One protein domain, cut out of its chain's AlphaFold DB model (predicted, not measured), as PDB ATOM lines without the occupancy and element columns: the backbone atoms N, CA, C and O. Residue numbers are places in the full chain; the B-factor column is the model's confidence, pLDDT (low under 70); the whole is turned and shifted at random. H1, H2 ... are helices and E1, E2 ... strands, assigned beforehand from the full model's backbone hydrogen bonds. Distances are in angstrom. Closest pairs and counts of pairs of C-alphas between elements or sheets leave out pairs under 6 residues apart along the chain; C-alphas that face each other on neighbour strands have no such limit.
ATOM      1  N   LEU A  15     -19.273  11.603  33.555       33.13
ATOM      2  CA  LEU A  15     -18.918  11.406  34.977       33.13
ATOM      3  C   LEU A  15     -20.116  11.356  35.942       33.13
ATOM      4  O   LEU A  15     -20.092  10.551  36.861       33.13
ATOM      5  N   LYS A  16     -21.206  12.096  35.676       31.65
ATOM      6  CA  LYS A  16     -22.485  11.920  36.400       31.65
ATOM      7  C   LYS A  16     -23.197  10.599  36.061       31.65
ATOM      8  O   LYS A  16     -24.044  10.161  36.822       31.65
ATOM      9  N   LYS A  17     -22.858   9.967  34.927       33.31
ATOM     10  CA  LYS A  17     -23.349   8.631  34.533       33.31
ATOM     11  C   LYS A  17     -22.456   7.498  35.055       33.31
ATOM     12  O   LYS A  17     -22.947   6.402  35.271       33.31
ATOM     13  N   ILE A  18     -21.173   7.780  35.283       38.73
ATOM     14  CA  ILE A  18     -20.163   6.863  35.821       38.73
ATOM     15  C   ILE A  18     -20.431   6.665  37.314       38.73
ATOM     16  O   ILE A  18     -20.703   5.535  37.689       38.73
ATOM     17  N   THR A  19     -20.534   7.711  38.147       41.61
ATOM     18  CA  THR A  19     -20.915   7.521  39.566       41.61
ATOM     19  C   THR A  19     -22.256   6.809  39.720       41.61
ATOM     20  O   THR A  19     -22.398   6.014  40.632       41.61
ATOM     21  N   PHE A  20     -23.187   6.996  38.782       38.53
ATOM     22  CA  PHE A  20     -24.484   6.326  38.773       38.53
ATOM     23  C   PHE A  20     -24.418   4.827  38.376       38.53
ATOM     24  O   PHE A  20     -25.056   3.977  38.997       38.53
ATOM     25  N   ALA A  21     -23.575   4.478  37.397       41.31
ATOM     26  CA  ALA A  21     -23.290   3.099  36.984       41.31
ATOM     27  C   ALA A  21     -22.625   2.262  38.091       41.31
ATOM     28  O   ALA A  21     -22.913   1.075  38.231       41.31
ATOM     29  N   PHE A  22     -21.774   2.887  38.913       47.29
ATOM     30  CA  PHE A  22     -21.002   2.200  39.957       47.29
ATOM     31  C   PHE A  22     -21.819   1.801  41.193       47.29
ATOM     32  O   PHE A  22     -21.418   0.920  41.950       47.29
ATOM     33  N   ILE A  23     -22.996   2.393  41.380       47.70
ATOM     34  CA  ILE A  23     -23.820   2.255  42.592       47.70
ATOM     35  C   ILE A  23     -24.643   0.972  42.614       47.70
ATOM     36  O   ILE A  23     -24.991   0.452  43.669       47.70
ATOM     37  N   LEU A  24     -24.898   0.401  41.445       48.48
ATOM     38  CA  LEU A  24     -25.608  -0.865  41.305       48.48
ATOM     39  C   LEU A  24     -24.781  -2.077  41.751       48.48
ATOM     40  O   LEU A  24     -25.316  -3.174  41.909       48.48
ATOM     41  N   PHE A  25     -23.477  -1.892  41.941       46.70
ATOM     42  CA  PHE A  25     -22.526  -2.981  41.846       46.70
ATOM     43  C   PHE A  25     -22.299  -3.738  43.173       46.70
ATOM     44  O   PHE A  25     -22.289  -4.970  43.206       46.70
ATOM     45  N   LEU A  26     -22.276  -3.039  44.310       51.71
ATOM     46  CA  LEU A  26     -22.205  -3.676  45.640       51.71
ATOM     47  C   LEU A  26     -23.489  -4.406  46.045       51.71
ATOM     48  O   LEU A  26     -23.484  -5.253  46.938       51.71
ATOM     49  N   ILE A  27     -24.589  -4.128  45.353       53.24
ATOM     50  CA  ILE A  27     -25.894  -4.720  45.646       53.24
ATOM     51  C   ILE A  27     -25.936  -6.185  45.204       53.24
ATOM     52  O   ILE A  27     -26.613  -7.007  45.823       53.24
ATOM     53  N   ILE A  28     -25.097  -6.562  44.236       49.53
ATOM     54  CA  ILE A  28     -24.909  -7.954  43.822       49.53
ATOM     55  C   ILE A  28     -24.332  -8.798  44.976       49.53
ATOM     56  O   ILE A  28     -24.753  -9.939  45.162       49.53
ATOM     57  N   PHE A  29     -23.471  -8.239  45.833       43.70
ATOM     58  CA  PHE A  29     -22.916  -8.961  46.986       43.70
ATOM     59  C   PHE A  29     -23.957  -9.255  48.079       43.70
ATOM     60  O   PHE A  29     -23.942 -10.323  48.701       43.70
ATOM     61  N   LEU A  30     -24.891  -8.326  48.298       50.14
ATOM     62  CA  LEU A  30     -25.936  -8.473  49.311       50.14
ATOM     63  C   LEU A  30     -27.068  -9.392  48.823       50.14
ATOM     64  O   LEU A  30     -27.600 -10.173  49.609       50.14
ATOM     65  N   ILE A  31     -27.358  -9.389  47.518       49.51
ATOM     66  CA  ILE A  31     -28.364 -10.267  46.897       49.51
ATOM     67  C   ILE A  31     -27.858 -11.715  46.773       49.51
ATOM     68  O   ILE A  31     -28.629 -12.650  46.986       49.51
ATOM     69  N   ILE A  32     -26.568 -11.938  46.487       47.69
ATOM     70  CA  ILE A  32     -25.997 -13.296  46.395       47.69
ATOM     71  C   ILE A  32     -25.970 -13.996  47.766       47.69
ATOM     72  O   ILE A  32     -26.219 -15.199  47.842       47.69
ATOM     73  N   ASN A  33     -25.749 -13.262  48.863       45.85
ATOM     74  CA  ASN A  33     -25.747 -13.846  50.211       45.85
ATOM     75  C   ASN A  33     -27.152 -14.084  50.799       45.85
ATOM     76  O   ASN A  33     -27.284 -14.872  51.731       45.85
ATOM     77  N   TYR A  34     -28.210 -13.479  50.249       41.32
ATOM     78  CA  TYR A  34     -29.575 -13.622  50.784       41.32
ATOM     79  C   TYR A  34     -30.308 -14.901  50.325       41.32
ATOM     80  O   TYR A  34     -31.382 -15.217  50.832       41.32
ATOM     81  N   SER A  35     -29.733 -15.677  49.395       40.27
ATOM     82  CA  SER A  35     -30.394 -16.836  48.767       40.27
ATOM     83  C   SER A  35     -30.112 -18.203  49.427       40.27
ATOM     84  O   SER A  35     -30.612 -19.220  48.939       40.27
ATOM     85  N   ILE A  85     -17.249 -12.004  61.464       40.78
ATOM     86  CA  ILE A  85     -16.953 -11.589  60.097       40.78
ATOM     87  C   ILE A  85     -16.573 -12.873  59.364       40.78
ATOM     88  O   ILE A  85     -15.550 -13.494  59.645       40.78
ATOM     89  N   ASN A  86     -17.461 -13.337  58.487       37.86
ATOM     90  CA  ASN A  86     -17.255 -14.550  57.712       37.86
ATOM     91  C   ASN A  86     -15.935 -14.410  56.933       37.86
ATOM     92  O   ASN A  86     -15.836 -13.556  56.054       37.86
ATOM     93  N   SER A  87     -14.936 -15.239  57.255       41.65
ATOM     94  CA  SER A  87     -13.572 -15.168  56.701       41.65
ATOM     95  C   SER A  87     -13.521 -15.290  55.173       41.65
ATOM     96  O   SER A  87     -12.521 -14.947  54.550       41.65
ATOM     97  N   LYS A  88     -14.618 -15.729  54.544       45.76
ATOM     98  CA  LYS A  88     -14.782 -15.780  53.087       45.76
ATOM     99  C   LYS A  88     -15.238 -14.464  52.442       45.76
ATOM    100  O   LYS A  88     -15.267 -14.395  51.215       45.76
ATOM    101  N   ARG A  89     -15.626 -13.432  53.209       53.65
ATOM    102  CA  ARG A  89     -16.261 -12.214  52.656       53.65
ATOM    103  C   ARG A  89     -15.388 -11.453  51.665       53.65
ATOM    104  O   ARG A  89     -15.938 -10.854  50.749       53.65
ATOM    105  N   HIS A  90     -14.067 -11.539  51.783       61.68
ATOM    106  CA  HIS A  90     -13.145 -10.806  50.913       61.68
ATOM    107  C   HIS A  90     -12.392 -11.697  49.916       61.68
ATOM    108  O   HIS A  90     -11.355 -11.288  49.406       61.68
ATOM    109  N   LEU A  91     -12.925 -12.869  49.549       71.17
ATOM    110  CA  LEU A  91     -12.335 -13.738  48.512       71.17
ATOM    111  C   LEU A  91     -12.430 -13.177  47.071       71.17
ATOM    112  O   LEU A  91     -12.370 -13.926  46.104       71.17
ATOM    113  N   GLY A  92     -12.616 -11.869  46.907       84.00
ATOM    114  CA  GLY A  92     -12.746 -11.226  45.601       84.00
ATOM    115  C   GLY A  92     -11.414 -10.758  45.021       84.00
ATOM    116  O   GLY A  92     -10.333 -11.124  45.479       84.00
ATOM    117  N   SER A  93     -11.503  -9.886  44.027       87.62
ATOM    118  CA  SER A  93     -10.369  -9.127  43.507       87.62
ATOM    119  C   SER A  93     -10.681  -7.631  43.489       87.62
ATOM    120  O   SER A  93     -11.817  -7.212  43.706       87.62
ATOM    121  N   ILE A  94      -9.654  -6.816  43.268       87.97
ATOM    122  CA  ILE A  94      -9.768  -5.368  43.097       87.97
ATOM    123  C   ILE A  94      -9.267  -5.046  41.691       87.97
ATOM    124  O   ILE A  94      -8.116  -5.338  41.370       87.97
ATOM    125  N   ASP A  95     -10.108  -4.424  40.870       85.94
ATOM    126  CA  ASP A  95      -9.715  -3.868  39.578       85.94
ATOM    127  C   ASP A  95      -9.554  -2.347  39.675       85.94
ATOM    128  O   ASP A  95     -10.514  -1.577  39.577       85.94
ATOM    129  N   THR A  96      -8.317  -1.897  39.891       82.13
ATOM    130  CA  THR A  96      -7.991  -0.470  40.020       82.13
ATOM    131  C   THR A  96      -7.866   0.255  38.686       82.13
ATOM    132  O   THR A  96      -7.808   1.484  38.692       82.13
ATOM    133  N   LYS A  97      -7.842  -0.456  37.546       77.89
ATOM    134  CA  LYS A  97      -7.634   0.165  36.224       77.89
ATOM    135  C   LYS A  97      -8.743   1.145  35.863       77.89
ATOM    136  O   LYS A  97      -8.538   2.031  35.042       77.89
ATOM    137  N   LEU A  98      -9.906   1.011  36.498       76.04
ATOM    138  CA  LEU A  98     -11.011   1.949  36.366       76.04
ATOM    139  C   LEU A  98     -10.623   3.397  36.721       76.04
ATOM    140  O   LEU A  98     -11.182   4.336  36.158       76.04
ATOM    141  N   PHE A  99      -9.695   3.574  37.660       78.53
ATOM    142  CA  PHE A  99      -9.297   4.885  38.180       78.53
ATOM    143  C   PHE A  99      -8.090   5.485  37.478       78.53
ATOM    144  O   PHE A  99      -7.636   6.568  37.845       78.53
ATOM    145  N   ASP A 100      -7.563   4.784  36.484       76.75
ATOM    146  CA  ASP A 100      -6.495   5.306  35.667       76.75
ATOM    147  C   ASP A 100      -7.052   6.411  34.765       76.75
ATOM    148  O   ASP A 100      -7.677   6.168  33.729       76.75
ATOM    149  N   GLU A 101      -6.826   7.654  35.169       68.91
ATOM    150  CA  GLU A 101      -7.140   8.822  34.357       68.91
ATOM    151  C   GLU A 101      -5.996   9.110  33.369       68.91
ATOM    152  O   GLU A 101      -4.871   8.635  33.533       68.91
ATOM    153  N   GLN A 102      -6.271   9.891  32.315       62.25
ATOM    154  CA  GLN A 102      -5.331  10.144  31.203       62.25
ATOM    155  C   GLN A 102      -3.930  10.589  31.656       62.25
ATOM    156  O   GLN A 102      -2.955  10.320  30.957       62.25
ATOM    157  N   ASP A 103      -3.829  11.188  32.843       75.09
ATOM    158  CA  ASP A 103      -2.602  11.743  33.404       75.09
ATOM    159  C   ASP A 103      -2.052  10.993  34.627       75.09
ATOM    160  O   ASP A 103      -0.899  11.229  34.990       75.09
ATOM    161  N   PHE A 104      -2.821  10.092  35.252       82.29
ATOM    162  CA  PHE A 104      -2.453   9.448  36.519       82.29
ATOM    163  C   PHE A 104      -2.833   7.963  36.552       82.29
ATOM    164  O   PHE A 104      -3.840   7.546  35.991       82.29
ATOM    165  N   ILE A 105      -2.015   7.159  37.228       86.27
ATOM    166  CA  ILE A 105      -2.267   5.739  37.510       86.27
ATOM    167  C   ILE A 105      -2.456   5.580  39.017       86.27
ATOM    168  O   ILE A 105      -1.636   6.087  39.791       86.27
ATOM    169  N   LEU A 106      -3.505   4.870  39.442       86.39
ATOM    170  CA  LEU A 106      -3.730   4.598  40.862       86.39
ATOM    171  C   LEU A 106      -2.732   3.543  41.366       86.39
ATOM    172  O   LEU A 106      -2.654   2.435  40.844       86.39
ATOM    173  N   LYS A 107      -1.989   3.874  42.428       88.36
ATOM    174  CA  LYS A 107      -1.014   2.995  43.099       88.36
ATOM    175  C   LYS A 107      -1.454   2.514  44.481       88.36
ATOM    176  O   LYS A 107      -0.695   1.798  45.138       88.36
ATOM    177  N   LYS A 108      -2.651   2.901  44.939       84.37
ATOM    178  CA  LYS A 108      -3.192   2.461  46.232       84.37
ATOM    179  C   LYS A 108      -3.193   0.929  46.294       84.37
ATOM    180  O   LYS A 108      -3.839   0.268  45.484       84.37
ATOM    181  N   LYS A 109      -2.473   0.375  47.270       84.40
ATOM    182  CA  LYS A 109      -2.534  -1.050  47.608       84.40
ATOM    183  C   LYS A 109      -3.691  -1.280  48.572       84.40
ATOM    184  O   LYS A 109      -3.876  -0.508  49.509       84.40
ATOM    185  N   PHE A 110      -4.435  -2.357  48.352       85.61
ATOM    186  CA  PHE A 110      -5.530  -2.776  49.220       85.61
ATOM    187  C   PHE A 110      -5.104  -4.026  49.984       85.61
ATOM    188  O   PHE A 110      -4.629  -4.990  49.382       85.61
ATOM    189  N   ASN A 111      -5.249  -4.009  51.309       86.17
ATOM    190  CA  ASN A 111      -5.050  -5.206  52.114       86.17
ATOM    191  C   ASN A 111      -6.334  -6.038  52.074       86.17
ATOM    192  O   ASN A 111      -7.287  -5.729  52.780       86.17
ATOM    193  N   MET A 112      -6.346  -7.098  51.261       83.87
ATOM    194  CA  MET A 112      -7.522  -7.959  51.093       83.87
ATOM    195  C   MET A 112      -7.980  -8.630  52.397       83.87
ATOM    196  O   MET A 112      -9.160  -8.940  52.525       83.87
ATOM    197  N   ASN A 113      -7.086  -8.813  53.376       80.01
ATOM    198  CA  ASN A 113      -7.434  -9.425  54.663       80.01
ATOM    199  C   ASN A 113      -8.214  -8.472  55.584       80.01
ATOM    200  O   ASN A 113      -8.978  -8.940  56.421       80.01
ATOM    201  N   ASN A 114      -8.044  -7.157  55.406       81.57
ATOM    202  CA  ASN A 114      -8.678  -6.105  56.210       81.57
ATOM    203  C   ASN A 114      -9.474  -5.134  55.320       81.57
ATOM    204  O   ASN A 114      -9.536  -3.938  55.596       81.57
ATOM    205  N   LEU A 115     -10.010  -5.619  54.199       86.01
ATOM    206  CA  LEU A 115     -10.679  -4.771  53.222       86.01
ATOM    207  C   LEU A 115     -12.058  -4.354  53.737       86.01
ATOM    208  O   LEU A 115     -12.956  -5.180  53.815       86.01
ATOM    209  N   ILE A 116     -12.254  -3.068  54.009       87.80
ATOM    210  CA  ILE A 116     -13.567  -2.543  54.392       87.80
ATOM    211  C   ILE A 116     -14.353  -2.195  53.123       87.80
ATOM    212  O   ILE A 116     -13.936  -1.359  52.322       87.80
ATOM    213  N   LEU A 117     -15.509  -2.828  52.941       89.56
ATOM    214  CA  LEU A 117     -16.451  -2.578  51.846       89.56
ATOM    215  C   LEU A 117     -17.783  -2.024  52.340       89.56
ATOM    216  O   LEU A 117     -18.478  -1.366  51.572       89.56
ATOM    217  N   PHE A 118     -18.143  -2.247  53.600       90.33
ATOM    218  CA  PHE A 118     -19.419  -1.827  54.170       90.33
ATOM    219  C   PHE A 118     -19.237  -1.108  55.510       90.33
ATOM    220  O   PHE A 118     -18.278  -1.376  56.232       90.33
ATOM    221  N   PRO A 119     -20.166  -0.209  55.887       87.81
ATOM    222  CA  PRO A 119     -20.037   0.586  57.112       87.81
ATOM    223  C   PRO A 119     -19.974  -0.263  58.389       87.81
ATOM    224  O   PRO A 119     -19.312   0.128  59.335       87.81
ATOM    225  N   PHE A 120     -20.615  -1.436  58.415       86.74
ATOM    226  CA  PHE A 120     -20.623  -2.337  59.579       86.74
ATOM    227  C   PHE A 120     -19.340  -3.172  59.737       86.74
ATOM    228  O   PHE A 120     -19.251  -3.973  60.664       86.74
ATOM    229  N   GLU A 121     -18.386  -3.065  58.808       86.53
ATOM    230  CA  GLU A 121     -17.109  -3.795  58.861       86.53
ATOM    231  C   GLU A 121     -16.025  -3.019  59.624       86.53
ATOM    232  O   GLU A 121     -14.913  -3.512  59.780       86.53
ATOM    233  N   THR A 122     -16.349  -1.819  60.111       84.90
ATOM    234  CA  THR A 122     -15.463  -0.977  60.915       84.90
ATOM    235  C   THR A 122     -16.246  -0.261  62.012       84.90
ATOM    236  O   THR A 122     -17.384   0.156  61.802       84.90
ATOM    237  N   ASP A 123     -15.618  -0.070  63.173       84.86
ATOM    238  CA  ASP A 123     -16.161   0.760  64.257       84.86
ATOM    239  C   ASP A 123     -15.987   2.264  63.973       84.86
ATOM    240  O   ASP A 123     -16.605   3.114  64.620       84.86
ATOM    241  N   ASN A 124     -15.148   2.608  62.991       85.85
ATOM    242  CA  ASN A 124     -14.889   3.977  62.586       85.85
ATOM    243  C   ASN A 124     -14.899   4.102  61.050       85.85
ATOM    244  O   ASN A 124     -13.888   3.834  60.395       85.85
ATOM    245  N   PRO A 125     -16.010   4.560  60.443       80.23
ATOM    246  CA  PRO A 125     -16.109   4.697  58.989       80.23
ATOM    247  C   PRO A 125     -15.168   5.764  58.401       80.23
ATOM    248  O   PRO A 125     -15.036   5.830  57.183       80.23
ATOM    249  N   TYR A 126     -14.508   6.577  59.238       84.08
ATOM    250  CA  TYR A 126     -13.521   7.578  58.816       84.08
ATOM    251  C   TYR A 126     -12.082   7.047  58.767       84.08
ATOM    252  O   TYR A 126     -11.210   7.729  58.234       84.08
ATOM    253  N   GLU A 127     -11.808   5.866  59.337       76.21
ATOM    254  CA  GLU A 127     -10.454   5.290  59.367       76.21
ATOM    255  C   GLU A 127     -10.013   4.725  58.017       76.21
ATOM    256  O   GLU A 127      -8.832   4.817  57.676       76.21
ATOM    257  N   ASP A 128     -10.948   4.195  57.228       72.84
ATOM    258  CA  ASP A 128     -10.673   3.751  55.865       72.84
ATOM    259  C   ASP A 128     -11.702   4.314  54.888       72.84
ATOM    260  O   ASP A 128     -12.907   4.059  54.965       72.84
ATOM    261  N   ASP A 129     -11.194   5.067  53.917       83.35
ATOM    262  CA  ASP A 129     -11.984   5.513  52.786       83.35
ATOM    263  C   ASP A 129     -12.214   4.342  51.822       83.35
ATOM    264  O   ASP A 129     -11.422   4.060  50.904       83.35
ATOM    265  N   ARG A 130     -13.350   3.680  52.052       89.49
ATOM    266  CA  ARG A 130     -13.796   2.514  51.296       89.49
ATOM    267  C   ARG A 130     -14.276   2.817  49.883       89.49
ATOM    268  O   ARG A 130     -14.503   1.866  49.151       89.49
ATOM    269  N   ILE A 131     -14.408   4.074  49.446       89.85
ATOM    270  CA  ILE A 131     -15.002   4.405  48.133       89.85
ATOM    271  C   ILE A 131     -14.252   3.706  46.993       89.85
ATOM    272  O   ILE A 131     -14.860   3.068  46.134       89.85
ATOM    273  N   LEU A 132     -12.915   3.778  47.003       88.19
ATOM    274  CA  LEU A 132     -12.100   3.139  45.962       88.19
ATOM    275  C   LEU A 132     -12.199   1.608  46.019       88.19
ATOM    276  O   LEU A 132     -12.256   0.966  44.975       88.19
ATOM    277  N   ALA A 133     -12.248   1.029  47.223       89.50
ATOM    278  CA  ALA A 133     -12.425  -0.410  47.397       89.50
ATOM    279  C   ALA A 133     -13.800  -0.852  46.873       89.50
ATOM    280  O   ALA A 133     -13.884  -1.754  46.048       89.50
ATOM    281  N   GLN A 134     -14.855  -0.152  47.286       90.10
ATOM    282  CA  GLN A 134     -16.244  -0.350  46.886       90.10
ATOM    283  C   GLN A 134     -16.425  -0.365  45.363       90.10
ATOM    284  O   GLN A 134     -17.076  -1.254  44.823       90.10
ATOM    285  N   MET A 135     -15.827   0.602  44.670       86.24
ATOM    286  CA  MET A 135     -15.959   0.772  43.220       86.24
ATOM    287  C   MET A 135     -15.106  -0.206  42.392       86.24
ATOM    288  O   MET A 135     -15.480  -0.519  41.263       86.24
ATOM    289  N   SER A 136     -13.976  -0.680  42.925       87.60
ATOM    290  CA  SER A 136     -13.076  -1.611  42.225       87.60
ATOM    291  C   SER A 136     -13.304  -3.081  42.559       87.60
ATOM    292  O   SER A 136     -12.704  -3.945  41.920       87.60
ATOM    293  N   TYR A 137     -14.103  -3.388  43.577       90.88
ATOM    294  CA  TYR A 137     -14.249  -4.752  44.063       90.88
ATOM    295  C   TYR A 137     -15.033  -5.641  43.095       90.88
ATOM    296  O   TYR A 137     -16.141  -5.316  42.673       90.88
ATOM    297  N   VAL A 138     -14.470  -6.813  42.804       89.99
ATOM    298  CA  VAL A 138     -15.112  -7.893  42.058       89.99
ATOM    299  C   VAL A 138     -15.328  -9.074  43.010       89.99
ATOM    300  O   VAL A 138     -14.351  -9.683  43.454       89.99
ATOM    301  N   PRO A 139     -16.583  -9.429  43.336       88.57
ATOM    302  CA  PRO A 139     -16.876 -10.547  44.226       88.57
ATOM    303  C   PRO A 139     -16.368 -11.890  43.692       88.57
ATOM    304  O   PRO A 139     -16.436 -12.155  42.490       88.57
ATOM    305  N   VAL A 140     -15.962 -12.789  44.596       88.19
ATOM    306  CA  VAL A 140     -15.502 -14.146  44.240       88.19
ATOM    307  C   VAL A 140     -16.515 -14.904  43.390       88.19
ATOM    308  O   VAL A 140     -16.151 -15.555  42.420       88.19
ATOM    309  N   GLN A 141     -17.802 -14.751  43.699       87.23
ATOM    310  CA  GLN A 141     -18.880 -15.464  43.022       87.23
ATOM    311  C   GLN A 141     -19.005 -15.029  41.561       87.23
ATOM    312  O   GLN A 141     -19.366 -15.833  40.710       87.23
ATOM    313  N   VAL A 142     -18.674 -13.769  41.258       88.94
ATOM    314  CA  VAL A 142     -18.607 -13.274  39.879       88.94
ATOM    315  C   VAL A 142     -17.422 -13.911  39.155       88.94
ATOM    316  O   VAL A 142     -17.572 -14.381  38.031       88.94
ATOM    317  N   LEU A 143     -16.252 -13.971  39.799       89.50
ATOM    318  CA  LEU A 143     -15.055 -14.594  39.223       89.50
ATOM    319  C   LEU A 143     -15.276 -16.089  38.937       89.50
ATOM    320  O   LEU A 143     -14.919 -16.574  37.864       89.50
ATOM    321  N   GLU A 144     -15.903 -16.807  39.867       90.09
ATOM    322  CA  GLU A 144     -16.262 -18.221  39.721       90.09
ATOM    323  C   GLU A 144     -17.307 -18.434  38.617       90.09
ATOM    324  O   GLU A 144     -17.132 -19.308  37.768       90.09
ATOM    325  N   ALA A 145     -18.357 -17.607  38.574       90.40
ATOM    326  CA  ALA A 145     -19.383 -17.666  37.532       90.40
ATOM    327  C   ALA A 145     -18.791 -17.446  36.132       90.40
ATOM    328  O   ALA A 145     -19.108 -18.200  35.211       90.40
ATOM    329  N   ARG A 146     -17.882 -16.470  35.986       92.02
ATOM    330  CA  ARG A 146     -17.128 -16.228  34.745       92.02
ATOM    331  C   ARG A 146     -16.311 -17.451  34.339       92.02
ATOM    332  O   ARG A 146     -16.383 -17.871  33.189       92.02
ATOM    333  N   ARG A 147     -15.565 -18.043  35.279       91.96
ATOM    334  CA  ARG A 147     -14.715 -19.219  35.022       91.96
ATOM    335  C   ARG A 147     -15.522 -20.439  34.579       91.96
ATOM    336  O   ARG A 147     -15.061 -21.188  33.725       91.96
ATOM    337  N   ASN A 148     -16.710 -20.625  35.143       93.21
ATOM    338  CA  ASN A 148     -17.566 -21.777  34.865       93.21
ATOM    339  C   ASN A 148     -18.535 -21.546  33.691       93.21
ATOM    340  O   ASN A 148     -19.322 -22.436  33.377       93.21
ATOM    341  N   GLY A 149     -18.539 -20.356  33.075       90.86
ATOM    342  CA  GLY A 149     -19.505 -19.980  32.036       90.86
ATOM    343  C   GLY A 149     -20.952 -19.841  32.537       90.86
ATOM    344  O   GLY A 149     -21.877 -19.760  31.734       90.86
ATOM    345  N   GLN A 150     -21.169 -19.803  33.854       88.38
ATOM    346  CA  GLN A 150     -22.487 -19.743  34.499       88.38
ATOM    347  C   GLN A 150     -22.855 -18.303  34.874       88.38
ATOM    348  O   GLN A 150     -23.148 -17.988  36.029       88.38
ATOM    349  N   ILE A 151     -22.793 -17.402  33.898       85.59
ATOM    350  CA  ILE A 151     -23.039 -15.977  34.113       85.59
ATOM    351  C   ILE A 151     -24.544 -15.729  34.285       85.59
ATOM    352  O   ILE A 151     -25.320 -15.910  33.349       85.59
ATOM    353  N   LEU A 152     -24.960 -15.290  35.478       83.90
ATOM    354  CA  LEU A 152     -26.344 -14.898  35.753       83.90
ATOM    355  C   LEU A 152     -26.479 -13.373  35.778       83.90
ATOM    356  O   LEU A 152     -25.987 -12.718  36.697       83.90
ATOM    357  N   MET A 153     -27.213 -12.831  34.808       90.88
ATOM    358  CA  MET A 153     -27.507 -11.399  34.731       90.88
ATOM    359  C   MET A 153     -28.481 -10.974  35.836       90.88
ATOM    360  O   MET A 153     -29.580 -11.524  35.949       90.88
ATOM    361  N   LYS A 154     -28.110  -9.965  36.631       91.76
ATOM    362  CA  LYS A 154     -29.006  -9.334  37.615       91.76
ATOM    363  C   LYS A 154     -29.862  -8.245  36.980       91.76
ATOM    364  O   LYS A 154     -29.363  -7.457  36.187       91.76
ATOM    365  N   ARG A 155     -31.145  -8.175  37.337       93.17
ATOM    366  CA  ARG A 155     -32.087  -7.168  36.828       93.17
ATOM    367  C   ARG A 155     -32.194  -6.019  37.815       93.17
ATOM    368  O   ARG A 155     -32.604  -6.226  38.958       93.17
ATOM    369  N   ILE A 156     -31.858  -4.815  37.375       93.17
ATOM    370  CA  ILE A 156     -31.998  -3.608  38.182       93.17
ATOM    371  C   ILE A 156     -33.015  -2.682  37.539       93.17
ATOM    372  O   ILE A 156     -32.820  -2.234  36.417       93.17
ATOM    373  N   TYR A 157     -34.059  -2.356  38.291       92.93
ATOM    374  CA  TYR A 157     -35.058  -1.384  37.885       92.93
ATOM    375  C   TYR A 157     -34.736  -0.015  38.468       92.93
ATOM    376  O   TYR A 157     -34.629   0.156  39.686       92.93
ATOM    377  N   TYR A 158     -34.616   0.969  37.587       91.53
ATOM    378  CA  TYR A 158     -34.361   2.345  37.945       91.53
ATOM    379  C   TYR A 158     -35.637   3.174  37.960       91.53
ATOM    380  O   TYR A 158     -36.124   3.618  36.916       91.53
ATOM    381  N   HIS A 159     -36.155   3.455  39.151       88.77
ATOM    382  CA  HIS A 159     -37.383   4.222  39.276       88.77
ATOM    383  C   HIS A 159     -37.215   5.657  38.752       88.77
ATOM    384  O   HIS A 159     -36.317   6.388  39.172       88.77
ATOM    385  N   GLY A 160     -38.089   6.068  37.827       84.73
ATOM    386  CA  GLY A 160     -38.133   7.429  37.291       84.73
ATOM    387  C   GLY A 160     -37.178   7.706  36.124       84.73
ATOM    388  O   GLY A 160     -37.247   8.789  35.541       84.73
ATOM    389  N   LYS A 161     -36.301   6.767  35.742       85.81
ATOM    390  CA  LYS A 161     -35.400   6.945  34.589       85.81
ATOM    391  C   LYS A 161     -35.996   6.336  33.333       85.81
ATOM    392  O   LYS A 161     -36.562   5.253  33.364       85.81
ATOM    393  N   PHE A 162     -35.795   7.007  32.207       81.19
ATOM    394  CA  PHE A 162     -36.074   6.464  30.878       81.19
ATOM    395  C   PHE A 162     -34.812   5.828  30.286       81.19
ATOM    396  O   PHE A 162     -33.696   6.156  30.704       81.19
ATOM    397  N   SER A 163     -34.966   4.956  29.288       79.53
ATOM    398  CA  SER A 163     -33.871   4.184  28.671       79.53
ATOM    399  C   SER A 163     -32.653   5.033  28.262       79.53
ATOM    400  O   SER A 163     -31.512   4.674  28.541       79.53
ATOM    401  N   ASN A 164     -32.875   6.220  27.692       80.00
ATOM    402  CA  ASN A 164     -31.828   7.170  27.277       80.00
ATOM    403  C   ASN A 164     -31.012   7.786  28.441       80.00
ATOM    404  O   ASN A 164     -29.930   8.361  28.240       80.00
ATOM    405  N   SER A 165     -31.529   7.686  29.663       80.59
ATOM    406  CA  SER A 165     -30.940   8.238  30.883       80.59
ATOM    407  C   SER A 165     -30.254   7.188  31.755       80.59
ATOM    408  O   SER A 165     -29.625   7.559  32.747       80.59
ATOM    409  N   LEU A 166     -30.314   5.911  31.362       82.45
ATOM    410  CA  LEU A 166     -29.695   4.813  32.093       82.45
ATOM    411  C   LEU A 166     -28.156   4.909  32.101       82.45
ATOM    412  O   LEU A 166     -27.551   5.503  31.192       82.45
ATOM    413  N   PRO A 167     -27.514   4.367  33.152       76.97
ATOM    414  CA  PRO A 167     -26.063   4.314  33.245       76.97
ATOM    415  C   PRO A 167     -25.444   3.385  32.192       76.97
ATOM    416  O   PRO A 167     -26.016   2.362  31.830       76.97
ATOM    417  N   ASP A 168     -24.237   3.733  31.742       79.63
ATOM    418  CA  ASP A 168     -23.402   2.872  30.901       79.63
ATOM    419  C   ASP A 168     -22.524   1.993  31.799       79.63
ATOM    420  O   ASP A 168     -21.644   2.502  32.500       79.63
ATOM    421  N   LEU A 169     -22.778   0.686  31.776       82.32
ATOM    422  CA  LEU A 169     -22.096  -0.300  32.616       82.32
ATOM    423  C   LEU A 169     -20.839  -0.899  31.975       82.32
ATOM    424  O   LEU A 169     -20.121  -1.648  32.630       82.32
ATOM    425  N   SER A 170     -20.539  -0.575  30.711       76.90
ATOM    426  CA  SER A 170     -19.455  -1.216  29.941       76.90
ATOM    427  C   SER A 170     -18.058  -1.041  30.545       76.90
ATOM    428  O   SER A 170     -17.121  -1.749  30.184       76.90
ATOM    429  N   LYS A 171     -17.908  -0.085  31.463       77.03
ATOM    430  CA  LYS A 171     -16.650   0.229  32.143       77.03
ATOM    431  C   LYS A 171     -16.550  -0.356  33.544       77.03
ATOM    432  O   LYS A 171     -15.524  -0.176  34.189       77.03
ATOM    433  N   CYS A 172     -17.612  -0.968  34.054       84.27
ATOM    434  CA  CYS A 172     -17.640  -1.463  35.419       84.27
ATOM    435  C   CYS A 172     -16.864  -2.790  35.530       84.27
ATOM    436  O   CYS A 172     -17.000  -3.641  34.649       84.27
ATOM    437  N   PRO A 173     -16.091  -3.011  36.615       86.94
ATOM    438  CA  PRO A 173     -15.388  -4.277  36.847       86.94
ATOM    439  C   PRO A 173     -16.304  -5.507  36.827       86.94
ATOM    440  O   PRO A 173     -15.876  -6.609  36.459       86.94
ATOM    441  N   VAL A 174     -17.582  -5.329  37.181       88.94
ATOM    442  CA  VAL A 174     -18.612  -6.305  36.835       88.94
ATOM    443  C   VAL A 174     -19.820  -5.663  36.178       88.94
ATOM    444  O   VAL A 174     -20.274  -4.577  36.529       88.94
ATOM    445  N   TYR A 175     -20.235  -6.350  35.127       87.94
ATOM    446  CA  TYR A 175     -21.104  -5.908  34.049       87.94
ATOM    447  C   TYR A 175     -22.260  -6.897  33.845       87.94
ATOM    448  O   TYR A 175     -23.075  -6.736  32.944       87.94
ATOM    449  N   GLU A 176     -22.338  -7.926  34.690       90.33
ATOM    450  CA  GLU A 176     -23.322  -9.001  34.703       90.33
ATOM    451  C   GLU A 176     -24.698  -8.529  35.224       90.33
ATOM    452  O   GLU A 176     -25.326  -9.152  36.087       90.33
ATOM    453  N   CYS A 177     -25.181  -7.390  34.726       90.15
ATOM    454  CA  CYS A 177     -26.492  -6.857  35.055       90.15
ATOM    455  C   CYS A 177     -27.152  -6.094  33.902       90.15
ATOM    456  O   CYS A 177     -26.500  -5.495  33.052       90.15
ATOM    457  N   ASN A 178     -28.484  -6.124  33.902       90.64
ATOM    458  CA  ASN A 178     -29.345  -5.388  32.990       90.64
ATOM    459  C   ASN A 178     -30.055  -4.293  33.778       90.64
ATOM    460  O   ASN A 178     -30.702  -4.582  34.790       90.64
ATOM    461  N   VAL A 179     -29.954  -3.055  33.301       91.73
ATOM    462  CA  VAL A 179     -30.650  -1.911  33.898       91.73
ATOM    463  C   VAL A 179     -31.866  -1.572  33.052       91.73
ATOM    464  O   VAL A 179     -31.761  -1.437  31.836       91.73
ATOM    465  N   SER A 180     -33.003  -1.433  33.715       92.75
ATOM    466  CA  SER A 180     -34.298  -1.078  33.150       92.75
ATOM    467  C   SER A 180     -34.849   0.177  33.831       92.75
ATOM    468  O   SER A 180     -34.285   0.650  34.822       92.75
ATOM    469  N   GLY A 181     -35.921   0.759  33.298       89.78
ATOM    470  CA  GLY A 181     -36.493   2.002  33.815       89.78
ATOM    471  C   GLY A 181     -38.007   2.082  33.641       89.78
ATOM    472  O   GLY A 181     -38.694   1.069  33.578       89.78
ATOM    473  N   ASN A 182     -38.541   3.299  33.561       83.88
ATOM    474  CA  ASN A 182     -39.966   3.537  33.348       83.88
ATOM    475  C   ASN A 182     -40.472   2.812  32.089       83.88
ATOM    476  O   ASN A 182     -39.955   3.032  30.994       83.88
ATOM    477  N   GLY A 183     -41.518   2.000  32.263       79.97
ATOM    478  CA  GLY A 183     -42.094   1.136  31.224       79.97
ATOM    479  C   GLY A 183     -41.773  -0.348  31.418       79.97
ATOM    480  O   GLY A 183     -42.481  -1.192  30.877       79.97
ATOM    481  N   ASP A 184     -40.766  -0.672  32.233       85.76
ATOM    482  CA  ASP A 184     -40.400  -2.049  32.552       85.76
ATOM    483  C   ASP A 184     -41.116  -2.573  33.810       85.76
ATOM    484  O   ASP A 184     -41.652  -1.828  34.633       85.76
ATOM    485  N   ASN A 185     -41.122  -3.894  33.979       86.96
ATOM    486  CA  ASN A 185     -41.776  -4.540  35.113       86.96
ATOM    487  C   ASN A 185     -40.896  -4.471  36.380       86.96
ATOM    488  O   ASN A 185     -39.916  -5.208  36.519       86.96
ATOM    489  N   ILE A 186     -41.294  -3.625  37.336       89.35
ATOM    490  CA  ILE A 186     -40.629  -3.477  38.639       89.35
ATOM    491  C   ILE A 186     -40.653  -4.767  39.472       89.35
ATOM    492  O   ILE A 186     -39.688  -5.042  40.179       89.35
ATOM    493  N   GLN A 187     -41.700  -5.596  39.390       89.16
ATOM    494  CA  GLN A 187     -41.829  -6.827  40.185       89.16
ATOM    495  C   GLN A 187     -40.803  -7.900  39.794       89.16
ATOM    496  O   GLN A 187     -40.489  -8.779  40.596       89.16
ATOM    497  N   GLN A 188     -40.256  -7.829  38.581       89.97
ATOM    498  CA  GLN A 188     -39.213  -8.737  38.114       89.97
ATOM    499  C   GLN A 188     -37.803  -8.318  38.548       89.97
ATOM    500  O   GLN A 188     -36.869  -9.093  38.385       89.97
ATOM    501  N   ALA A 189     -37.603  -7.122  39.094       93.38
ATOM    502  CA  ALA A 189     -36.265  -6.659  39.437       93.38
ATOM    503  C   ALA A 189     -35.673  -7.413  40.643       93.38
ATOM    504  O   ALA A 189     -36.364  -7.647  41.635       93.38
ATOM    505  N   ASP A 190     -34.376  -7.734  40.586       94.35
ATOM    506  CA  ASP A 190     -33.596  -8.171  41.754       94.35
ATOM    507  C   ASP A 190     -33.321  -6.977  42.689       94.35
ATOM    508  O   ASP A 190     -33.319  -7.111  43.916       94.35
ATOM    509  N   LEU A 191     -33.126  -5.792  42.101       94.30
ATOM    510  CA  LEU A 191     -32.932  -4.524  42.796       94.30
ATOM    511  C   LEU A 191     -33.822  -3.428  42.207       94.30
ATOM    512  O   LEU A 191     -33.848  -3.239  40.993       94.30
ATOM    513  N   VAL A 192     -34.440  -2.631  43.073       92.80
ATOM    514  CA  VAL A 192     -35.099  -1.372  42.710       92.80
ATOM    515  C   VAL A 192     -34.326  -0.193  43.292       92.80
ATOM    516  O   VAL A 192     -34.028  -0.190  44.487       92.80
ATOM    517  N   VAL A 193     -34.020   0.806  42.463       92.43
ATOM    518  CA  VAL A 193     -33.361   2.051  42.885       92.43
ATOM    519  C   VAL A 193     -34.344   3.212  42.859       92.43
ATOM    520  O   VAL A 193     -34.991   3.441  41.839       92.43
ATOM    521  N   PHE A 194     -34.414   3.960  43.961       90.14
ATOM    522  CA  PHE A 194     -35.265   5.134  44.128       90.14
ATOM    523  C   PHE A 194     -34.432   6.418  44.265       90.14
ATOM    524  O   PHE A 194     -33.645   6.544  45.200       90.14
ATOM    525  N   GLU A 195     -34.657   7.367  43.352       87.48
ATOM    526  CA  GLU A 195     -34.182   8.771  43.399       87.48
ATOM    527  C   GLU A 195     -35.298   9.763  43.764       87.48
ATOM    528  O   GLU A 195     -35.115  10.979  43.751       87.48
ATOM    529  N   SER A 196     -36.516   9.275  43.958       82.83
ATOM    530  CA  SER A 196     -37.680  10.110  44.230       82.83
ATOM    531  C   SER A 196     -38.758   9.280  44.900       82.83
ATOM    532  O   SER A 196     -38.692   8.046  44.884       82.83
ATOM    533  N   ASN A 197     -39.746   9.968  45.482       79.13
ATOM    534  CA  ASN A 197     -40.903   9.302  46.049       79.13
ATOM    535  C   ASN A 197     -41.604   8.506  44.954       79.13
ATOM    536  O   ASN A 197     -42.105   9.111  44.006       79.13
ATOM    537  N   PRO A 198     -41.695   7.183  45.097       75.00
ATOM    538  CA  PRO A 198     -42.321   6.392  44.064       75.00
ATOM    539  C   PRO A 198     -43.856   6.513  44.057       75.00
ATOM    540  O   PRO A 198     -44.504   5.900  43.216       75.00
ATOM    541  N   GLY A 199     -44.447   7.298  44.973       71.51
ATOM    542  CA  GLY A 199     -45.895   7.533  45.042       71.51
ATOM    543  C   GLY A 199     -46.675   6.284  45.452       71.51
ATOM    544  O   GLY A 199     -47.855   6.157  45.147       71.51
ATOM    545  N   LEU A 200     -46.000   5.328  46.089       62.49
ATOM    546  CA  LEU A 200     -46.502   3.970  46.227       62.49
ATOM    547  C   LEU A 200     -47.299   3.814  47.512       62.49
ATOM    548  O   LEU A 200     -46.727   3.612  48.582       62.49
ATOM    549  N   THR A 201     -48.616   3.838  47.388       55.89
ATOM    550  CA  THR A 201     -49.525   3.366  48.434       55.89
ATOM    551  C   THR A 201     -49.657   1.840  48.458       55.89
ATOM    552  O   THR A 201     -50.031   1.304  49.491       55.89
ATOM    553  N   ASP A 202     -49.256   1.123  47.393       58.70
ATOM    554  CA  ASP A 202     -49.640  -0.294  47.213       58.70
ATOM    555  C   ASP A 202     -48.522  -1.256  46.754       58.70
ATOM    556  O   ASP A 202     -48.799  -2.304  46.164       58.70
ATOM    557  N   LEU A 203     -47.235  -0.964  46.994       66.54
ATOM    558  CA  LEU A 203     -46.199  -1.923  46.583       66.54
ATOM    559  C   LEU A 203     -46.001  -3.083  47.559       66.54
ATOM    560  O   LEU A 203     -45.331  -2.972  48.585       66.54
ATOM    561  N   ASN A 204     -46.442  -4.256  47.109       78.39
ATOM    562  CA  ASN A 204     -45.960  -5.546  47.584       78.39
ATOM    563  C   ASN A 204     -44.537  -5.796  47.074       78.39
ATOM    564  O   ASN A 204     -44.336  -6.220  45.936       78.39
ATOM    565  N   LYS A 205     -43.542  -5.546  47.926       86.34
ATOM    566  CA  LYS A 205     -42.141  -5.875  47.647       86.34
ATOM    567  C   LYS A 205     -41.939  -7.402  47.637       86.34
ATOM    568  O   LYS A 205     -42.096  -8.030  48.687       86.34
ATOM    569  N   PRO A 206     -41.552  -8.023  46.503       89.63
ATOM    570  CA  PRO A 206     -41.269  -9.456  46.456       89.63
ATOM    571  C   PRO A 206     -40.145  -9.851  47.423       89.63
ATOM    572  O   PRO A 206     -39.172  -9.118  47.592       89.63
ATOM    573  N   ARG A 207     -40.224 -11.052  48.013       87.27
ATOM    574  CA  ARG A 207     -39.264 -11.525  49.035       87.27
ATOM    575  C   ARG A 207     -37.797 -11.508  48.580       87.27
ATOM    576  O   ARG A 207     -36.914 -11.295  49.403       87.27
ATOM    577  N   ASN A 208     -37.546 -11.722  47.289       89.33
ATOM    578  CA  ASN A 208     -36.199 -11.783  46.706       89.33
ATOM    579  C   ASN A 208     -35.779 -10.478  46.009       89.33
ATOM    580  O   ASN A 208     -34.782 -10.465  45.294       89.33
ATOM    581  N   GLN A 209     -36.536  -9.399  46.198       92.44
ATOM    582  CA  GLN A 209     -36.225  -8.082  45.664       92.44
ATOM    583  C   GLN A 209     -35.635  -7.203  46.766       92.44
ATOM    584  O   GLN A 209     -36.166  -7.142  47.875       92.44
ATOM    585  N   SER A 210     -34.557  -6.487  46.459       94.19
ATOM    586  CA  SER A 210     -33.986  -5.478  47.352       94.19
ATOM    587  C   SER A 210     -34.305  -4.067  46.883       94.19
ATOM    588  O   SER A 210     -34.414  -3.823  45.685       94.19
ATOM    589  N   TRP A 211     -34.447  -3.132  47.819       92.99
ATOM    590  CA  TRP A 211     -34.694  -1.717  47.530       92.99
ATOM    591  C   TRP A 211     -33.520  -0.856  48.008       92.99
ATOM    592  O   TRP A 211     -33.026  -1.037  49.125       92.99
ATOM    593  N   LEU A 212     -33.097   0.079  47.157       92.43
ATOM    594  CA  LEU A 212     -32.018   1.038  47.383       92.43
ATOM    595  C   LEU A 212     -32.561   2.462  47.254       92.43
ATOM    596  O   LEU A 212     -33.153   2.802  46.233       92.43
ATOM    597  N   ILE A 213     -32.283   3.312  48.239       90.86
ATOM    598  CA  ILE A 213     -32.420   4.766  48.081       90.86
ATOM    599  C   ILE A 213     -31.095   5.317  47.566       90.86
ATOM    600  O   ILE A 213     -30.059   5.063  48.182       90.86
ATOM    601  N   TYR A 214     -31.124   6.078  46.473       90.72
ATOM    602  CA  TYR A 214     -29.950   6.747  45.927       90.72
ATOM    603  C   TYR A 214     -30.127   8.262  45.880       90.72
ATOM    604  O   TYR A 214     -31.016   8.740  45.182       90.72
ATOM    605  N   HIS A 215     -29.244   9.011  46.548       89.00
ATOM    606  CA  HIS A 215     -29.240  10.474  46.498       89.00
ATOM    607  C   HIS A 215     -27.875  11.100  46.767       89.00
ATOM    608  O   HIS A 215     -27.191  10.756  47.727       89.00
ATOM    609  N   ILE A 216     -27.540  12.112  45.966       89.47
ATOM    610  CA  ILE A 216     -26.326  12.926  46.138       89.47
ATOM    611  C   ILE A 216     -26.595  14.310  46.727       89.47
ATOM    612  O   ILE A 216     -25.669  14.928  47.232       89.47
ATOM    613  N   GLU A 217     -27.830  14.811  46.654       89.91
ATOM    614  CA  GLU A 217     -28.226  16.078  47.293       89.91
ATOM    615  C   GLU A 217     -28.200  15.946  48.818       89.91
ATOM    616  O   GLU A 217     -27.943  14.854  49.295       89.91
ATOM    617  N   SER A 218     -28.453  17.017  49.582       89.34
ATOM    618  CA  SER A 218     -28.581  16.974  51.055       89.34
ATOM    619  C   SER A 218     -30.000  16.599  51.501       89.34
ATOM    620  O   SER A 218     -30.953  16.989  50.829       89.34
ATOM    621  N   PRO A 219     -30.211  15.895  52.635       87.31
ATOM    622  CA  PRO A 219     -31.547  15.427  53.041       87.31
ATOM    623  C   PRO A 219     -32.563  16.567  53.211       87.31
ATOM    624  O   PRO A 219     -33.765  16.346  53.125       87.31
ATOM    625  N   ARG A 220     -32.084  17.809  53.372       85.53
ATOM    626  CA  ARG A 220     -32.889  19.040  53.368       85.53
ATOM    627  C   ARG A 220     -33.511  19.384  52.004       85.53
ATOM    628  O   ARG A 220     -34.447  20.170  51.969       85.53
ATOM    629  N   HIS A 221     -32.988  18.840  50.906       81.29
ATOM    630  CA  HIS A 221     -33.424  19.100  49.529       81.29
ATOM    631  C   HIS A 221     -34.049  17.875  48.840       81.29
ATOM    632  O   HIS A 221     -34.559  18.021  47.733       81.29
ATOM    633  N   TYR A 222     -34.026  16.682  49.455       74.38
ATOM    634  CA  TYR A 222     -34.587  15.464  48.847       74.38
ATOM    635  C   TYR A 222     -35.363  14.538  49.802       74.38
ATOM    636  O   TYR A 222     -35.505  13.354  49.522       74.38
ATOM    637  N   SER A 223     -35.905  15.013  50.923       64.06
ATOM    638  CA  SER A 223     -36.631  14.120  51.838       64.06
ATOM    639  C   SER A 223     -37.919  13.571  51.207       64.06
ATOM    640  O   SER A 223     -38.907  14.294  51.081       64.06
ATOM    641  N   PHE A 224     -37.938  12.282  50.868       71.47
ATOM    642  CA  PHE A 224     -39.176  11.541  50.655       71.47
ATOM    643  C   PHE A 224     -39.290  10.408  51.667       71.47
ATOM    644  O   PHE A 224     -38.311   9.746  52.016       71.47
ATOM    645  N   ALA A 225     -40.504  10.222  52.178       69.41
ATOM    646  CA  ALA A 225     -40.793   9.189  53.150       69.41
ATOM    647  C   ALA A 225     -40.868   7.834  52.442       69.41
ATOM    648  O   ALA A 225     -41.704   7.628  51.564       69.41
ATOM    649  N   MET A 226     -40.014   6.902  52.854       76.14
ATOM    650  CA  MET A 226     -40.191   5.483  52.571       76.14
ATOM    651  C   MET A 226     -40.251   4.714  53.887       76.14
ATOM    652  O   MET A 226     -39.497   5.038  54.812       76.14
ATOM    653  N   PRO A 227     -41.107   3.685  53.994       76.22
ATOM    654  CA  PRO A 227     -41.118   2.825  55.165       76.22
ATOM    655  C   PRO A 227     -39.730   2.204  55.367       76.22
ATOM    656  O   PRO A 227     -39.231   1.482  54.499       76.22
ATOM    657  N   LYS A 228     -39.085   2.498  56.506       79.95
ATOM    658  CA  LYS A 228     -37.706   2.058  56.807       79.95
ATOM    659  C   LYS A 228     -37.536   0.541  56.664       79.95
ATOM    660  O   LYS A 228     -36.495   0.080  56.219       79.95
ATOM    661  N   ASN A 229     -38.577  -0.228  56.987       83.13
ATOM    662  CA  ASN A 229     -38.624  -1.688  56.880       83.13
ATOM    663  C   ASN A 229     -38.608  -2.221  55.434       83.13
ATOM    664  O   ASN A 229     -38.335  -3.402  55.226       83.13
ATOM    665  N   LEU A 230     -38.902  -1.384  54.434       86.12
ATOM    666  CA  LEU A 230     -38.855  -1.772  53.022       86.12
ATOM    667  C   LEU A 230     -37.498  -1.488  52.376       86.12
ATOM    668  O   LEU A 230     -37.182  -2.109  51.361       86.12
ATOM    669  N   ILE A 231     -36.680  -0.604  52.945       88.43
ATOM    670  CA  ILE A 231     -35.373  -0.236  52.392       88.43
ATOM    671  C   ILE A 231     -34.305  -1.208  52.876       88.43
ATOM    672  O   ILE A 231     -34.179  -1.457  54.071       88.43
ATOM    673  N   ASN A 232     -33.515  -1.753  51.951       92.34
ATOM    674  CA  ASN A 232     -32.377  -2.599  52.311       92.34
ATOM    675  C   ASN A 232     -31.076  -1.812  52.355       92.34
ATOM    676  O   ASN A 232     -30.244  -2.070  53.219       92.34
ATOM    677  N   PHE A 233     -30.893  -0.891  51.408       93.51
ATOM    678  CA  PHE A 233     -29.614  -0.235  51.172       93.51
ATOM    679  C   PHE A 233     -29.796   1.267  50.985       93.51
ATOM    680  O   PHE A 233     -30.819   1.737  50.479       93.51
ATOM    681  N   THR A 234     -28.751   2.013  51.320       91.71
ATOM    682  CA  THR A 234     -28.614   3.421  50.949       91.71
ATOM    683  C   THR A 234     -27.376   3.603  50.083       91.71
ATOM    684  O   THR A 234     -26.344   2.967  50.304       91.71
ATOM    685  N   ALA A 235     -27.490   4.477  49.094       92.76
ATOM    686  CA  ALA A 235     -26.393   4.967  48.288       92.76
ATOM    687  C   ALA A 235     -26.414   6.494  48.342       92.76
ATOM    688  O   ALA A 235     -27.152   7.147  47.608       92.76
ATOM    689  N   THR A 236     -25.655   7.068  49.268       91.60
ATOM    690  CA  THR A 236     -25.609   8.521  49.489       91.60
ATOM    691  C   THR A 236     -24.180   8.993  49.697       91.60
ATOM    692  O   THR A 236     -23.273   8.169  49.795       91.60
ATOM    693  N   TYR A 237     -23.948  10.302  49.751       91.46
ATOM    694  CA  TYR A 237     -22.615  10.849  50.020       91.46
ATOM    695  C   TYR A 237     -22.097  10.515  51.434       91.46
ATOM    696  O   TYR A 237     -20.896  10.633  51.671       91.46
ATOM    697  N   ALA A 238     -22.979  10.136  52.369       91.38
ATOM    698  CA  ALA A 238     -22.636   9.937  53.773       91.38
ATOM    699  C   ALA A 238     -21.713   8.727  53.962       91.38
ATOM    700  O   ALA A 238     -21.906   7.673  53.341       91.38
ATOM    701  N   VAL A 239     -20.716   8.857  54.842       90.77
ATOM    702  CA  VAL A 239     -19.716   7.795  55.044       90.77
ATOM    703  C   VAL A 239     -20.283   6.562  55.738       90.77
ATOM    704  O   VAL A 239     -19.612   5.538  55.794       90.77
ATOM    705  N   ASP A 240     -21.499   6.609  56.270       89.64
ATOM    706  CA  ASP A 240     -22.212   5.484  56.882       89.64
ATOM    707  C   ASP A 240     -23.220   4.817  55.924       89.64
ATOM    708  O   ASP A 240     -23.833   3.805  56.262       89.64
ATOM    709  N   SER A 241     -23.355   5.327  54.697       91.26
ATOM    710  CA  SER A 241     -24.226   4.746  53.680       91.26
ATOM    711  C   SER A 241     -23.747   3.349  53.267       91.26
ATOM    712  O   SER A 241     -22.541   3.080  53.243       91.26
ATOM    713  N   THR A 242     -24.662   2.437  52.902       92.56
ATOM    714  CA  THR A 242     -24.263   1.097  52.424       92.56
ATOM    715  C   THR A 242     -23.257   1.206  51.279       92.56
ATOM    716  O   THR A 242     -22.248   0.502  51.272       92.56
ATOM    717  N   ILE A 243     -23.498   2.141  50.361       91.82
ATOM    718  CA  ILE A 243     -22.601   2.509  49.267       91.82
ATOM    719  C   ILE A 243     -22.327   4.005  49.377       91.82
ATOM    720  O   ILE A 243     -23.260   4.804  49.364       91.82
ATOM    721  N   VAL A 244     -21.057   4.394  49.487       91.91
ATOM    722  CA  VAL A 244     -20.689   5.808  49.620       91.91
ATOM    723  C   VAL A 244     -20.562   6.416  48.228       91.91
ATOM    724  O   VAL A 244     -19.810   5.933  47.384       91.91
ATOM    725  N   THR A 245     -21.336   7.466  47.969       89.53
ATOM    726  CA  THR A 245     -21.563   8.027  46.629       89.53
ATOM    727  C   THR A 245     -21.428   9.547  46.638       89.53
ATOM    728  O   THR A 245     -22.391  10.281  46.416       89.53
TER     729      THR A 245
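AT A GLANCE: This is residues 15 to 35 and 85 to 245 of the 356 residues of a protein of Schistosoma mansoni (UniProt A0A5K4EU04). Little regular structure: loops surround a strongly twisted parallel sheet, E3 E2 E4 E5 E6, with H2 on it and H3, E1 and H4 farther off. The 182 printed residues, mixed in class, include six named helices and six strands. The whole is compact, radius of gyration of the C-alphas 16.5 A, spanning 47 by 42 by 38 A.

HOW THE PARTS SIT: H2, residues 27 to 33, is on the sheet, its height over it 8.7 A, each O i to N i+4 pair within hydrogen-bond range. E4, 191 to 194, and E5, 210 to 215, are parallel, N 192 and O 210 within range, 2.9 A.

IN THESE COORDINATES: H1 is residues 15 to 22, H3 96 to 99, E1 104 to 106, H4 131 to 136, H5 140 to 147, E2 154 to 158, E3 177 to 180, H6 219 to 222 and E6 233 to 236. C-alpha 15 is at (-18.918, 11.406, 34.977), C-alpha 236 at (-25.609, 8.521, 49.489).

THE WHOLE: C-alphas 35 and 85 stand 18.3 A apart across the cut. 35 residues are under 70 pLDDT.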